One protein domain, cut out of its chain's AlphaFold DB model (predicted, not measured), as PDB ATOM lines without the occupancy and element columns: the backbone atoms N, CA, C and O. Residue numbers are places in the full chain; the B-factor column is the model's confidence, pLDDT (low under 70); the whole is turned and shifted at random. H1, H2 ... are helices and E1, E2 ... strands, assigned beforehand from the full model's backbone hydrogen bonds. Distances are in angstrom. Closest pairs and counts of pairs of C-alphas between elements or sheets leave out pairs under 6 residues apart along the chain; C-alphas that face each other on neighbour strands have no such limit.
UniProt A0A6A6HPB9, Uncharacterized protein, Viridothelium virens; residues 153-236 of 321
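AT A GLANCE: This is residues 153 to 236 of the 321 residues of an uncharacterized protein of Viridothelium virens (UniProt A0A6A6HPB9). This is a small closed barrel of six strands, with one short helix, H1, packed on its outside beside the strands. The hairpin of E4 and E5, its two longest strands, runs along the longest axis, and E4 bends so that its two parts pair with E5 and with E1. The printed part has 84 residues, with one named helix and six named strands in the order E1, E2, E3, H1, E4, E5, E6; round the ring run E1, E2, E6, E3, E5, E4 and back to E1, in mixed pairing. The class is mostly strand, though under half of the printed residues, 41 of 84, are in named elements. The whole is compact, with a radius of gyration of the C-alphas of 11.8 A and spans of 34 by 32 by 20 A.

HOW THE PARTS SIT: Start at E1, residues 153 to 157, and its antiparallel neighbour E2, residues 166 to 172; in this hairpin N 155 and O 168 are 2.9 A apart, within hydrogen-bond range. E2 is staggered: residues 166 to 170 pair with E1, and residues 170 to 172 pair with E6, residues 229 to 231, which is parallel to it, with N 231 and O 171 at 2.8 A. On the other side of E6 is E3, residues 178 to 181, antiparallel at 173 degrees, with N 179 and O 230 at 2.8 A. E3 and E5, residues 213 to 220, are parallel, with N 218 and O 178 at 2.8 A. E5 forms a hairpin with E4, residues 197 to 204, where N 200 and O 215 are 2.8 A apart. E4 bends by 61 degrees at residue 201, and its residues 202 to 204 pair antiparallel with E1, N 156 and O 203 being 2.8 A apart; this closes the barrel. H1, residues 182 to 187, is on the barrel and outside it, at a height of 7.7 A over the sheet, and over none of the strands, but only just: 2 of its 6 C-alphas fall on E6. Its closest C-alphas to E5 are those of Ala 182 and Ala 220, 5.6 A apart. In H1 every O i to N i+4 pair is within hydrogen-bond range.

IN THESE COORDINATES: Find C-alpha 153 at (-16.235, -35.144, 2.831), where E1 begins. E2 runs 18.4 A to C-alpha 172. H1 follows E3 directly. E4 starts at C-alpha 197, at (-28.854, -45.412, -12.143), and covers 20.4 A; E5 covers 20.6 A. E6 ends at C-alpha 231, at (-23.635, -35.467, -4.291).

THE WHOLE: The two C-alphas farthest apart, those of Pro 194 and Glu 208, are 35.0 A apart. The printed part has no cut, and no link is long. Mean pLDDT of the printed part is 80.1; look for values under 70 at residues 188 to 195, 208 to 212 and 234 to 236.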
ATOM      1  N   PHE A 153     -15.814 -34.525   1.583       89.06
ATOM      2  CA  PHE A 153     -16.235 -35.144   2.831       89.06
ATOM      3  C   PHE A 153     -16.317 -36.657   2.658       89.06
ATOM      4  O   PHE A 153     -16.271 -37.184   1.546       89.06
ATOM      5  N   PHE A 154     -16.438 -37.383   3.765       90.56
ATOM      6  CA  PHE A 154     -16.520 -38.836   3.728       90.56
ATOM      7  C   PHE A 154     -17.953 -39.322   3.911       90.56
ATOM      8  O   PHE A 154     -18.694 -38.858   4.784       90.56
ATOM      9  N   MET A 155     -18.329 -40.310   3.104       90.25
ATOM     10  CA  MET A 155     -19.615 -40.987   3.202       90.25
ATOM     11  C   MET A 155     -19.417 -42.483   3.362       90.25
ATOM     12  O   MET A 155     -18.627 -43.104   2.657       90.25
ATOM     13  N   ASN A 156     -20.203 -43.073   4.252       90.31
ATOM     14  CA  ASN A 156     -20.386 -44.510   4.271       90.31
ATOM     15  C   ASN A 156     -21.475 -44.881   3.268       90.31
ATOM     16  O   ASN A 156     -22.581 -44.333   3.315       90.31
ATOM     17  N   ILE A 157     -21.187 -45.842   2.398       88.69
ATOM     18  CA  ILE A 157     -22.135 -46.383   1.430       88.69
ATOM     19  C   ILE A 157     -22.328 -47.876   1.657       88.69
ATOM     20  O   ILE A 157     -21.388 -48.633   1.899       88.69
ATOM     21  N   LYS A 158     -23.576 -48.332   1.576       86.56
ATOM     22  CA  LYS A 158     -23.898 -49.753   1.650       86.56
ATOM     23  C   LYS A 158     -24.043 -50.329   0.249       86.56
ATOM     24  O   LYS A 158     -25.121 -50.268  -0.340       86.56
ATOM     25  N   LEU A 159     -22.971 -50.932  -0.250       83.75
ATOM     26  CA  LEU A 159     -22.989 -51.624  -1.534       83.75
ATOM     27  C   LEU A 159     -23.708 -52.982  -1.418       83.75
ATOM     28  O   LEU A 159     -23.549 -53.689  -0.414       83.75
ATOM     29  N   PRO A 160     -24.513 -53.364  -2.424       78.12
ATOM     30  CA  PRO A 160     -25.072 -54.708  -2.517       78.12
ATOM     31  C   PRO A 160     -23.976 -55.781  -2.523       78.12
ATOM     32  O   PRO A 160     -22.976 -55.647  -3.215       78.12
ATOM     33  N   GLY A 161     -24.173 -56.859  -1.764       75.81
ATOM     34  CA  GLY A 161     -23.240 -57.992  -1.714       75.81
ATOM     35  C   GLY A 161     -22.115 -57.878  -0.682       75.81
ATOM     36  O   GLY A 161     -21.511 -58.894  -0.352       75.81
ATOM     37  N   LEU A 162     -21.878 -56.697  -0.103       76.94
ATOM     38  CA  LEU A 162     -20.919 -56.524   0.992       76.94
ATOM     39  C   LEU A 162     -21.616 -56.569   2.356       76.94
ATOM     40  O   LEU A 162     -22.727 -56.056   2.521       76.94
ATOM     41  N   THR A 163     -20.967 -57.158   3.364       79.31
ATOM     42  CA  THR A 163     -21.458 -57.227   4.758       79.31
ATOM     43  C   THR A 163     -21.280 -55.921   5.511       79.31
ATOM     44  O   THR A 163     -22.185 -55.511   6.237       79.31
ATOM     45  N   ASP A 164     -20.227 -55.174   5.196       82.75
ATOM     46  CA  ASP A 164     -19.892 -53.897   5.832       82.75
ATOM     47  C   ASP A 164     -20.123 -52.718   4.871       82.75
ATOM     48  O   ASP A 164     -20.266 -52.936   3.662       82.75
ATOM     49  N   PRO A 165     -20.345 -51.493   5.375       86.38
ATOM     50  CA  PRO A 165     -20.347 -50.297   4.540       86.38
ATOM     51  C   PRO A 165     -18.924 -49.933   4.106       86.38
ATOM     52  O   PRO A 165     -17.967 -50.152   4.848       86.38
ATOM     53  N   GLU A 166     -18.799 -49.356   2.916       87.81
ATOM     54  CA  GLU A 166     -17.539 -48.799   2.428       87.81
ATOM     55  C   GLU A 166     -17.480 -47.300   2.686       87.81
ATOM     56  O   GLU A 166     -18.474 -46.592   2.528       87.81
ATOM     57  N   LEU A 167     -16.300 -46.828   3.073       90.31
ATOM     58  CA  LEU A 167     -16.010 -45.417   3.256       90.31
ATOM     59  C   LEU A 167     -15.492 -44.848   1.935       90.31
ATOM     60  O   LEU A 167     -14.435 -45.270   1.468       90.31
ATOM     61  N   LEU A 168     -16.219 -43.899   1.355       91.19
ATOM     62  CA  LEU A 168     -15.895 -43.275   0.075       91.19
ATOM     63  C   LEU A 168     -15.747 -41.763   0.214       91.19
ATOM     64  O   LEU A 168     -16.397 -41.136   1.061       91.19
ATOM     65  N   ARG A 169     -14.917 -41.178  -0.654       92.44
ATOM     66  CA  ARG A 169     -14.752 -39.727  -0.741       92.44
ATOM     67  C   ARG A 169     -15.872 -39.131  -1.585       92.44
ATOM     68  O   ARG A 169     -16.106 -39.548  -2.718       92.44
ATOM     69  N   ALA A 170     -16.573 -38.157  -1.033       91.69
ATOM     70  CA  ALA A 170     -17.679 -37.477  -1.676       91.69
ATOM     71  C   ALA A 170     -17.379 -35.985  -1.811       91.69
ATOM     72  O   ALA A 170     -16.728 -35.397  -0.954       91.69
ATOM     73  N   CYS A 171     -17.900 -35.356  -2.858       91.12
ATOM     74  CA  CYS A 171     -17.942 -33.902  -2.961       91.12
ATOM     75  C   CYS A 171     -19.362 -33.429  -3.255       91.12
ATOM     76  O   CYS A 171     -20.152 -34.126  -3.901       91.12
ATOM     77  N   ARG A 172     -19.718 -32.233  -2.786       88.31
ATOM     78  CA  ARG A 172     -20.985 -31.604  -3.182       88.31
ATOM     79  C   ARG A 172     -20.823 -31.061  -4.596       88.31
ATOM     80  O   ARG A 172     -19.817 -30.435  -4.916       88.31
ATOM     81  N   CYS A 173     -21.809 -31.296  -5.454       84.31
ATOM     82  CA  CYS A 173     -21.809 -30.774  -6.813       84.31
ATOM     83  C   CYS A 173     -23.038 -29.897  -7.067       84.31
ATOM     84  O   CYS A 173     -24.128 -30.120  -6.542       84.31
ATOM     85  N   GLY A 174     -22.878 -28.891  -7.928       80.38
ATOM     86  CA  GLY A 174     -23.957 -27.966  -8.276       80.38
ATOM     87  C   GLY A 174     -25.087 -28.571  -9.129       80.38
ATOM     88  O   GLY A 174     -26.045 -27.856  -9.445       80.38
ATOM     89  N   LYS A 175     -24.970 -29.846  -9.529       85.00
ATOM     90  CA  LYS A 175     -25.916 -30.568 -10.395       85.00
ATOM     91  C   LYS A 175     -27.112 -31.083  -9.590       85.00
ATOM     92  O   LYS A 175     -27.038 -31.204  -8.376       85.00
ATOM     93  N   LYS A 176     -28.233 -31.392 -10.255       85.31
ATOM     94  CA  LYS A 176     -29.399 -32.000  -9.583       85.31
ATOM     95  C   LYS A 176     -29.142 -33.455  -9.195       85.31
ATOM     96  O   LYS A 176     -29.519 -33.860  -8.110       85.31
ATOM     97  N   GLN A 177     -28.509 -34.214 -10.083       88.25
ATOM     98  CA  GLN A 177     -28.244 -35.641  -9.906       88.25
ATOM     99  C   GLN A 177     -26.971 -35.876  -9.094       88.25
ATOM    100  O   GLN A 177     -26.048 -35.064  -9.143       88.25
ATOM    101  N   SER A 178     -26.935 -37.006  -8.386       91.88
ATOM    102  CA  SER A 178     -25.719 -37.519  -7.753       91.88
ATOM    103  C   SER A 178     -25.032 -38.518  -8.681       91.88
ATOM    104  O   SER A 178     -25.705 -39.212  -9.445       91.88
ATOM    105  N   TYR A 179     -23.709 -38.612  -8.601       92.12
ATOM    106  CA  TYR A 179     -22.885 -39.467  -9.450       92.12
ATOM    107  C   TYR A 179     -21.986 -40.380  -8.618       92.12
ATOM    108  O   TYR A 179     -21.522 -39.992  -7.546       92.12
ATOM    109  N   ILE A 180     -21.750 -41.587  -9.122       91.19
ATOM    110  CA  ILE A 180     -20.787 -42.550  -8.577       91.19
ATOM    111  C   ILE A 180     -19.772 -42.882  -9.661       91.19
ATOM    112  O   ILE A 180     -20.146 -43.087 -10.820       91.19
ATOM    113  N   SER A 181     -18.492 -42.918  -9.302       90.38
ATOM    114  CA  SER A 181     -17.452 -43.239 -10.272       90.38
ATOM    115  C   SER A 181     -17.614 -44.672 -10.796       90.38
ATOM    116  O   SER A 181     -17.960 -45.608 -10.063       90.38
ATOM    117  N   ALA A 182     -17.348 -44.858 -12.087       86.50
ATOM    118  CA  ALA A 182     -17.394 -46.167 -12.727       86.50
ATOM    119  C   ALA A 182     -16.438 -47.177 -12.067       86.50
ATOM    120  O   ALA A 182     -16.715 -48.376 -12.077       86.50
ATOM    121  N   ASP A 183     -15.339 -46.727 -11.454       84.38
ATOM    122  CA  ASP A 183     -14.399 -47.606 -10.750       84.38
ATOM    123  C   ASP A 183     -14.991 -48.205  -9.486       84.38
ATOM    124  O   ASP A 183     -14.917 -49.420  -9.303       84.38
ATOM    125  N   VAL A 184     -15.616 -47.374  -8.648       84.44
ATOM    126  CA  VAL A 184     -16.317 -47.830  -7.438       84.44
ATOM    127  C   VAL A 184     -17.439 -48.785  -7.836       84.44
ATOM    128  O   VAL A 184     -17.630 -49.844  -7.232       84.44
ATOM    129  N   PHE A 185     -18.148 -48.453  -8.915       80.62
ATOM    130  CA  PHE A 185     -19.204 -49.299  -9.452       80.62
ATOM    131  C   PHE A 185     -18.682 -50.660  -9.957       80.62
ATOM    132  O   PHE A 185     -19.293 -51.698  -9.707       80.62
ATOM    133  N   THR A 186     -17.523 -50.685 -10.620       77.38
ATOM    134  CA  THR A 186     -16.928 -51.916 -11.170       77.38
ATOM    135  C   THR A 186     -16.333 -52.805 -10.076       77.38
ATOM    136  O   THR A 186     -16.468 -54.028 -10.129       77.38
ATOM    137  N   GLN A 187     -15.708 -52.214  -9.053       72.44
ATOM    138  CA  GLN A 187     -15.113 -52.948  -7.926       72.44
ATOM    139  C   GLN A 187     -16.163 -53.672  -7.073       72.44
ATOM    140  O   GLN A 187     -15.889 -54.728  -6.504       72.44
ATOM    141  N   SER A 188     -17.387 -53.149  -7.039       65.75
ATOM    142  CA  SER A 188     -18.473 -53.644  -6.193       65.75
ATOM    143  C   SER A 188     -19.311 -54.768  -6.820       65.75
ATOM    144  O   SER A 188     -20.293 -55.209  -6.225       65.75
ATOM    145  N   SER A 189     -18.920 -55.289  -7.994       66.00
ATOM    146  CA  SER A 189     -19.642 -56.356  -8.722       66.00
ATOM    147  C   SER A 189     -21.118 -56.030  -9.008       66.00
ATOM    148  O   SER A 189     -21.948 -56.929  -9.175       66.00
ATOM    149  N   LEU A 190     -21.466 -54.744  -9.062       64.12
ATOM    150  CA  LEU A 190     -22.830 -54.299  -9.302       64.12
ATOM    151  C   LEU A 190     -23.137 -54.400 -10.792       64.12
ATOM    152  O   LEU A 190     -22.411 -53.879 -11.632       64.12
ATOM    153  N   GLN A 191     -24.224 -55.091 -11.138       59.91
ATOM    154  CA  GLN A 191     -24.691 -55.101 -12.519       59.91
ATOM    155  C   GLN A 191     -25.398 -53.772 -12.812       59.91
ATOM    156  O   GLN A 191     -26.370 -53.443 -12.118       59.91
ATOM    157  N   PRO A 192     -24.951 -52.999 -13.816       54.91
ATOM    158  CA  PRO A 192     -25.626 -51.767 -14.188       54.91
ATOM    159  C   PRO A 192     -27.021 -52.112 -14.703       54.91
ATOM    160  O   PRO A 192     -27.192 -52.940 -15.598       54.91
ATOM    161  N   ARG A 193     -28.045 -51.495 -14.106       59.75
ATOM    162  CA  ARG A 193     -29.403 -51.562 -14.648       59.75
ATOM    163  C   ARG A 193     -29.456 -50.793 -15.971       59.75
ATOM    164  O   ARG A 193     -28.693 -49.839 -16.144       59.75
ATOM    165  N   PRO A 194     -30.385 -51.139 -16.879       50.75
ATOM    166  CA  PRO A 194     -30.711 -50.251 -17.988       50.75
ATOM    167  C   PRO A 194     -31.091 -48.888 -17.390       50.75
ATOM    168  O   PRO A 194     -31.964 -48.836 -16.523       50.75
ATOM    169  N   ASN A 195     -30.381 -47.835 -17.809       64.75
ATOM    170  CA  ASN A 195     -30.404 -46.438 -17.328       64.75
ATOM    171  C   ASN A 195     -29.261 -46.010 -16.388       64.75
ATOM    172  O   ASN A 195     -29.283 -44.864 -15.949       64.75
ATOM    173  N   GLU A 196     -28.280 -46.873 -16.084       72.06
ATOM    174  CA  GLU A 196     -27.042 -46.513 -15.348       72.06
ATOM    175  C   GLU A 196     -27.272 -45.842 -13.981       72.06
ATOM    176  O   GLU A 196     -26.370 -45.239 -13.404       72.06
ATOM    177  N   GLN A 197     -28.486 -45.954 -13.441       83.19
ATOM    178  CA  GLN A 197     -28.854 -45.412 -12.143       83.19
ATOM    179  C   GLN A 197     -28.905 -46.522 -11.101       83.19
ATOM    180  O   GLN A 197     -29.504 -47.583 -11.315       83.19
ATOM    181  N   ILE A 198     -28.322 -46.252  -9.939       84.69
ATOM    182  CA  ILE A 198     -28.328 -47.150  -8.796       84.69
ATOM    183  C   ILE A 198     -28.759 -46.409  -7.538       84.69
ATOM    184  O   ILE A 198     -28.269 -45.332  -7.225       84.69
ATOM    185  N   ARG A 199     -29.689 -47.005  -6.793       87.19
ATOM    186  CA  ARG A 199     -30.099 -46.495  -5.489       87.19
ATOM    187  C   ARG A 199     -29.269 -47.173  -4.405       87.19
ATOM    188  O   ARG A 199     -29.374 -48.388  -4.241       87.19
ATOM    189  N   LEU A 200     -28.472 -46.398  -3.678       86.94
ATOM    190  CA  LEU A 200     -27.583 -46.896  -2.632       86.94
ATOM    191  C   LEU A 200     -27.892 -46.220  -1.292       86.94
ATOM    192  O   LEU A 200     -28.037 -44.997  -1.241       86.94
ATOM    193  N   PRO A 201     -27.998 -46.992  -0.197       87.88
ATOM    194  CA  PRO A 201     -28.073 -46.427   1.138       87.88
ATOM    195  C   PRO A 201     -26.731 -45.813   1.539       87.88
ATOM    196  O   PRO A 201     -25.710 -46.499   1.473       87.88
ATOM    197  N   CYS A 202     -26.734 -44.575   2.015       88.75
ATOM    198  CA  CYS A 202     -25.527 -43.871   2.432       88.75
ATOM    199  C   CYS A 202     -25.791 -42.861   3.556       88.75
ATOM    200  O   CYS A 202     -26.936 -42.469   3.806       88.75
ATOM    201  N   TRP A 203     -24.724 -42.481   4.253       88.69
ATOM    202  CA  TRP A 203     -24.734 -41.482   5.321       88.69
ATOM    203  C   TRP A 203     -23.365 -40.807   5.431       88.69
ATOM    204  O   TRP A 203     -22.327 -41.428   5.200       88.69
ATOM    205  N   GLU A 204     -23.376 -39.524   5.767       87.44
ATOM    206  CA  GLU A 204     -22.176 -38.717   5.988       87.44
ATOM    207  C   GLU A 204     -21.522 -39.072   7.332       87.44
ATOM    208  O   GLU A 204     -22.210 -39.305   8.332       87.44
ATOM    209  N   VAL A 205     -20.192 -39.150   7.356       83.31
ATOM    210  CA  VAL A 205     -19.433 -39.415   8.588       83.31
ATOM    211  C   VAL A 205     -19.482 -38.186   9.494       83.31
ATOM    212  O   VAL A 205     -19.285 -37.070   9.036       83.31
ATOM    213  N   GLY A 206     -19.758 -38.387  10.784       75.75
ATOM    214  CA  GLY A 206     -19.826 -37.297  11.764       75.75
ATOM    215  C   GLY A 206     -21.133 -36.495  11.759       75.75
ATOM    216  O   GLY A 206     -21.313 -35.633  12.614       75.75
ATOM    217  N   SER A 207     -22.074 -36.791  10.855       71.56
ATOM    218  CA  SER A 207     -23.389 -36.147  10.861       71.56
ATOM    219  C   SER A 207     -24.277 -36.691  11.987       71.56
ATOM    220  O   SER A 207     -24.441 -37.903  12.144       71.56
ATOM    221  N   GLU A 208     -24.911 -35.792  12.750       53.66
ATOM    222  CA  GLU A 208     -25.943 -36.141  13.740       53.66
ATOM    223  C   GLU A 208     -27.175 -36.795  13.088       53.66
ATOM    224  O   GLU A 208     -27.937 -37.507  13.755       53.66
ATOM    225  N   MET A 209     -27.352 -36.610  11.769       50.81
ATOM    226  CA  MET A 209     -28.380 -37.283  10.984       50.81
ATOM    227  C   MET A 209     -28.046 -38.770  10.822       50.81
ATOM    228  O   MET A 209     -27.540 -39.233   9.805       50.81
ATOM    229  N   LYS A 210     -28.452 -39.553  11.823       51.84
ATOM    230  CA  LYS A 210     -28.496 -41.026  11.811       51.84
ATOM    231  C   LYS A 210     -29.400 -41.627  10.723       51.84
ATOM    232  O   LYS A 210     -29.583 -42.846  10.708       51.84
ATOM    233  N   SER A 211     -30.026 -40.833   9.848       54.69
ATOM    234  CA  SER A 211     -30.903 -41.395   8.826       54.69
ATOM    235  C   SER A 211     -30.073 -41.880   7.643       54.69
ATOM    236  O   SER A 211     -29.571 -41.126   6.819       54.69
ATOM    237  N   ARG A 212     -29.916 -43.201   7.575       64.06
ATOM    238  CA  ARG A 212     -29.479 -43.908   6.375       64.06
ATOM    239  C   ARG A 212     -30.447 -43.552   5.242       64.06
ATOM    240  O   ARG A 212     -31.562 -44.072   5.210       64.06
ATOM    241  N   ARG A 213     -30.035 -42.678   4.320       78.44
ATOM    242  CA  ARG A 213     -30.856 -42.271   3.168       78.44
ATOM    243  C   ARG A 213     -30.458 -43.066   1.940       78.44
ATOM    244  O   ARG A 213     -29.308 -43.458   1.789       78.44
ATOM    245  N   SER A 214     -31.424 -43.339   1.072       84.50
ATOM    246  CA  SER A 214     -31.167 -44.033  -0.189       84.50
ATOM    247  C   SER A 214     -31.035 -43.022  -1.324       84.50
ATOM    248  O   SER A 214     -32.046 -42.563  -1.853       84.50
ATOM    249  N   ILE A 215     -29.803 -42.696  -1.719       87.88
ATOM    250  CA  ILE A 215     -29.524 -41.773  -2.829       87.88
ATOM    251  C   ILE A 215     -29.525 -42.538  -4.150       87.88
ATOM    252  O   ILE A 215     -29.037 -43.664  -4.224       87.88
ATOM    253  N   ILE A 216     -30.071 -41.924  -5.201       88.94
ATOM    254  CA  ILE A 216     -29.935 -42.413  -6.575       88.94
ATOM    255  C   ILE A 216     -28.686 -41.783  -7.190       88.94
ATOM    256  O   ILE A 216     -28.606 -40.564  -7.335       88.94
ATOM    257  N   PHE A 217     -27.735 -42.627  -7.563       90.25
ATOM    258  CA  PHE A 217     -26.510 -42.261  -8.251       90.25
ATOM    259  C   PHE A 217     -26.597 -42.648  -9.719       90.25
ATOM    260  O   PHE A 217     -27.031 -43.753 -10.036       90.25
ATOM    261  N   GLN A 218     -26.147 -41.766 -10.601       90.88
ATOM    262  CA  GLN A 218     -25.826 -42.106 -11.979       90.88
ATOM    263  C   GLN A 218     -24.350 -42.507 -12.068       90.88
ATOM    264  O   GLN A 218     -23.489 -41.847 -11.485       90.88
ATOM    265  N   VAL A 219     -24.046 -43.594 -12.771       88.75
ATOM    266  CA  VAL A 219     -22.653 -43.986 -13.006       88.75
ATOM    267  C   VAL A 219     -22.015 -42.985 -13.967       88.75
ATOM    268  O   VAL A 219     -22.590 -42.671 -15.005       88.75
ATOM    269  N   ALA A 220     -20.838 -42.476 -13.614       87.06
ATOM    270  CA  ALA A 220     -20.090 -41.526 -14.427       87.06
ATOM    271  C   ALA A 220     -18.625 -41.959 -14.570       87.06
ATOM    272  O   ALA A 220     -18.064 -42.635 -13.702       87.06
ATOM    273  N   GLY A 221     -17.995 -41.579 -15.682       83.50
ATOM    274  CA  GLY A 221     -16.569 -41.823 -15.898       83.50
ATOM    275  C   GLY A 221     -15.689 -40.992 -14.957       83.50
ATOM    276  O   GLY A 221     -16.116 -39.956 -14.450       83.50
ATOM    277  N   ARG A 222     -14.425 -41.407 -14.768       70.62
ATOM    278  CA  ARG A 222     -13.428 -40.643 -13.981       70.62
ATOM    279  C   ARG A 222     -13.238 -39.207 -14.460       70.62
ATOM    280  O   ARG A 222     -12.853 -38.347 -13.684       70.62
ATOM    281  N   GLU A 223     -13.476 -38.959 -15.743       78.31
ATOM    282  CA  GLU A 223     -13.345 -37.627 -16.334       78.31
ATOM    283  C   GLU A 223     -14.425 -36.658 -15.824       78.31
ATOM    284  O   GLU A 223     -14.244 -35.445 -15.886       78.31
ATOM    285  N   GLU A 224     -15.536 -37.177 -15.291       72.06
ATOM    286  CA  GLU A 224     -16.693 -36.381 -14.872       72.06
ATOM    287  C   GLU A 224     -16.798 -36.186 -13.355       72.06
ATOM    288  O   GLU A 224     -17.479 -35.257 -12.907       72.06
ATOM    289  N   VAL A 225     -16.154 -37.049 -12.563       77.31
ATOM    290  CA  VAL A 225     -16.210 -37.017 -11.097       77.31
ATOM    291  C   VAL A 225     -14.797 -37.115 -10.534       77.31
ATOM    292  O   VAL A 225     -14.110 -38.113 -10.717       77.31
ATOM    293  N   ILE A 226     -14.375 -36.056  -9.841       77.94
ATOM    294  CA  ILE A 226     -13.040 -35.948  -9.232       77.94
ATOM    295  C   ILE A 226     -12.916 -36.866  -7.999       77.94
ATOM    296  O   ILE A 226     -11.841 -37.390  -7.714       77.94
ATOM    297  N   CYS A 227     -14.021 -37.058  -7.275       86.12
ATOM    298  CA  CYS A 227     -14.139 -37.928  -6.102       86.12
ATOM    299  C   CYS A 227     -14.748 -39.299  -6.456       86.12
ATOM    300  O   CYS A 227     -15.194 -39.528  -7.579       86.12
ATOM    301  N   ASP A 228     -14.824 -40.203  -5.476       89.81
ATOM    302  CA  ASP A 228     -15.537 -41.480  -5.627       89.81
ATOM    303  C   ASP A 228     -17.041 -41.255  -5.852       89.81
ATOM    304  O   ASP A 228     -17.685 -41.963  -6.635       89.81
ATOM    305  N   LEU A 229     -17.588 -40.237  -5.179       90.56
ATOM    306  CA  LEU A 229     -18.980 -39.814  -5.245       90.56
ATOM    307  C   LEU A 229     -19.084 -38.300  -5.486       90.56
ATOM    308  O   LEU A 229     -18.331 -37.512  -4.918       90.56
ATOM    309  N   ALA A 230     -20.086 -37.880  -6.256       91.06
ATOM    310  CA  ALA A 230     -20.546 -36.493  -6.298       91.06
ATOM    311  C   ALA A 230     -22.012 -36.421  -5.878       91.06
ATOM    312  O   ALA A 230     -22.874 -37.072  -6.464       91.06
ATOM    313  N   ILE A 231     -22.304 -35.609  -4.871       89.94
ATOM    314  CA  ILE A 231     -23.635 -35.467  -4.291       89.94
ATOM    315  C   ILE A 231     -24.325 -34.258  -4.910       89.94
ATOM    316  O   ILE A 231     -23.855 -33.126  -4.791       89.94
ATOM    317  N   GLY A 232     -25.417 -34.511  -5.625       88.31
ATOM    318  CA  GLY A 232     -26.222 -33.475  -6.262       88.31
ATOM    319  C   GLY A 232     -27.075 -32.695  -5.267       88.31
ATOM    320  O   GLY A 232     -27.334 -33.134  -4.151       88.31
ATOM    321  N   LYS A 233     -27.590 -31.547  -5.706       81.19
ATOM    322  CA  LYS A 233     -28.486 -30.675  -4.935       81.19
ATOM    323  C   LYS A 233     -29.759 -31.377  -4.456       81.19
ATOM    324  O   LYS A 233     -30.246 -31.029  -3.389       81.19
ATOM    325  N   SER A 234     -30.260 -32.381  -5.186       69.31
ATOM    326  CA  SER A 234     -31.454 -33.135  -4.769       69.31
ATOM    327  C   SER A 234     -31.220 -34.001  -3.528       69.31
ATOM    328  O   SER A 234     -32.165 -34.572  -3.005       69.31
ATOM    329  N   TYR A 235     -29.974 -34.144  -3.065       63.84
ATOM    330  CA  TYR A 235     -29.675 -34.787  -1.787       63.84
ATOM    331  C   TYR A 235     -30.206 -33.997  -0.585       63.84
ATOM    332  O   TYR A 235     -30.529 -34.588   0.444       63.84
ATOM    333  N   PHE A 236     -30.281 -32.669  -0.716       58.41
ATOM    334  CA  PHE A 236     -30.672 -31.757   0.359       58.41
ATOM    335  C   PHE A 236     -32.148 -31.375   0.328       58.41
ATOM    336  O   PHE A 236     -32.589 -30.666   1.227       58.41
TER     337      PHE A 236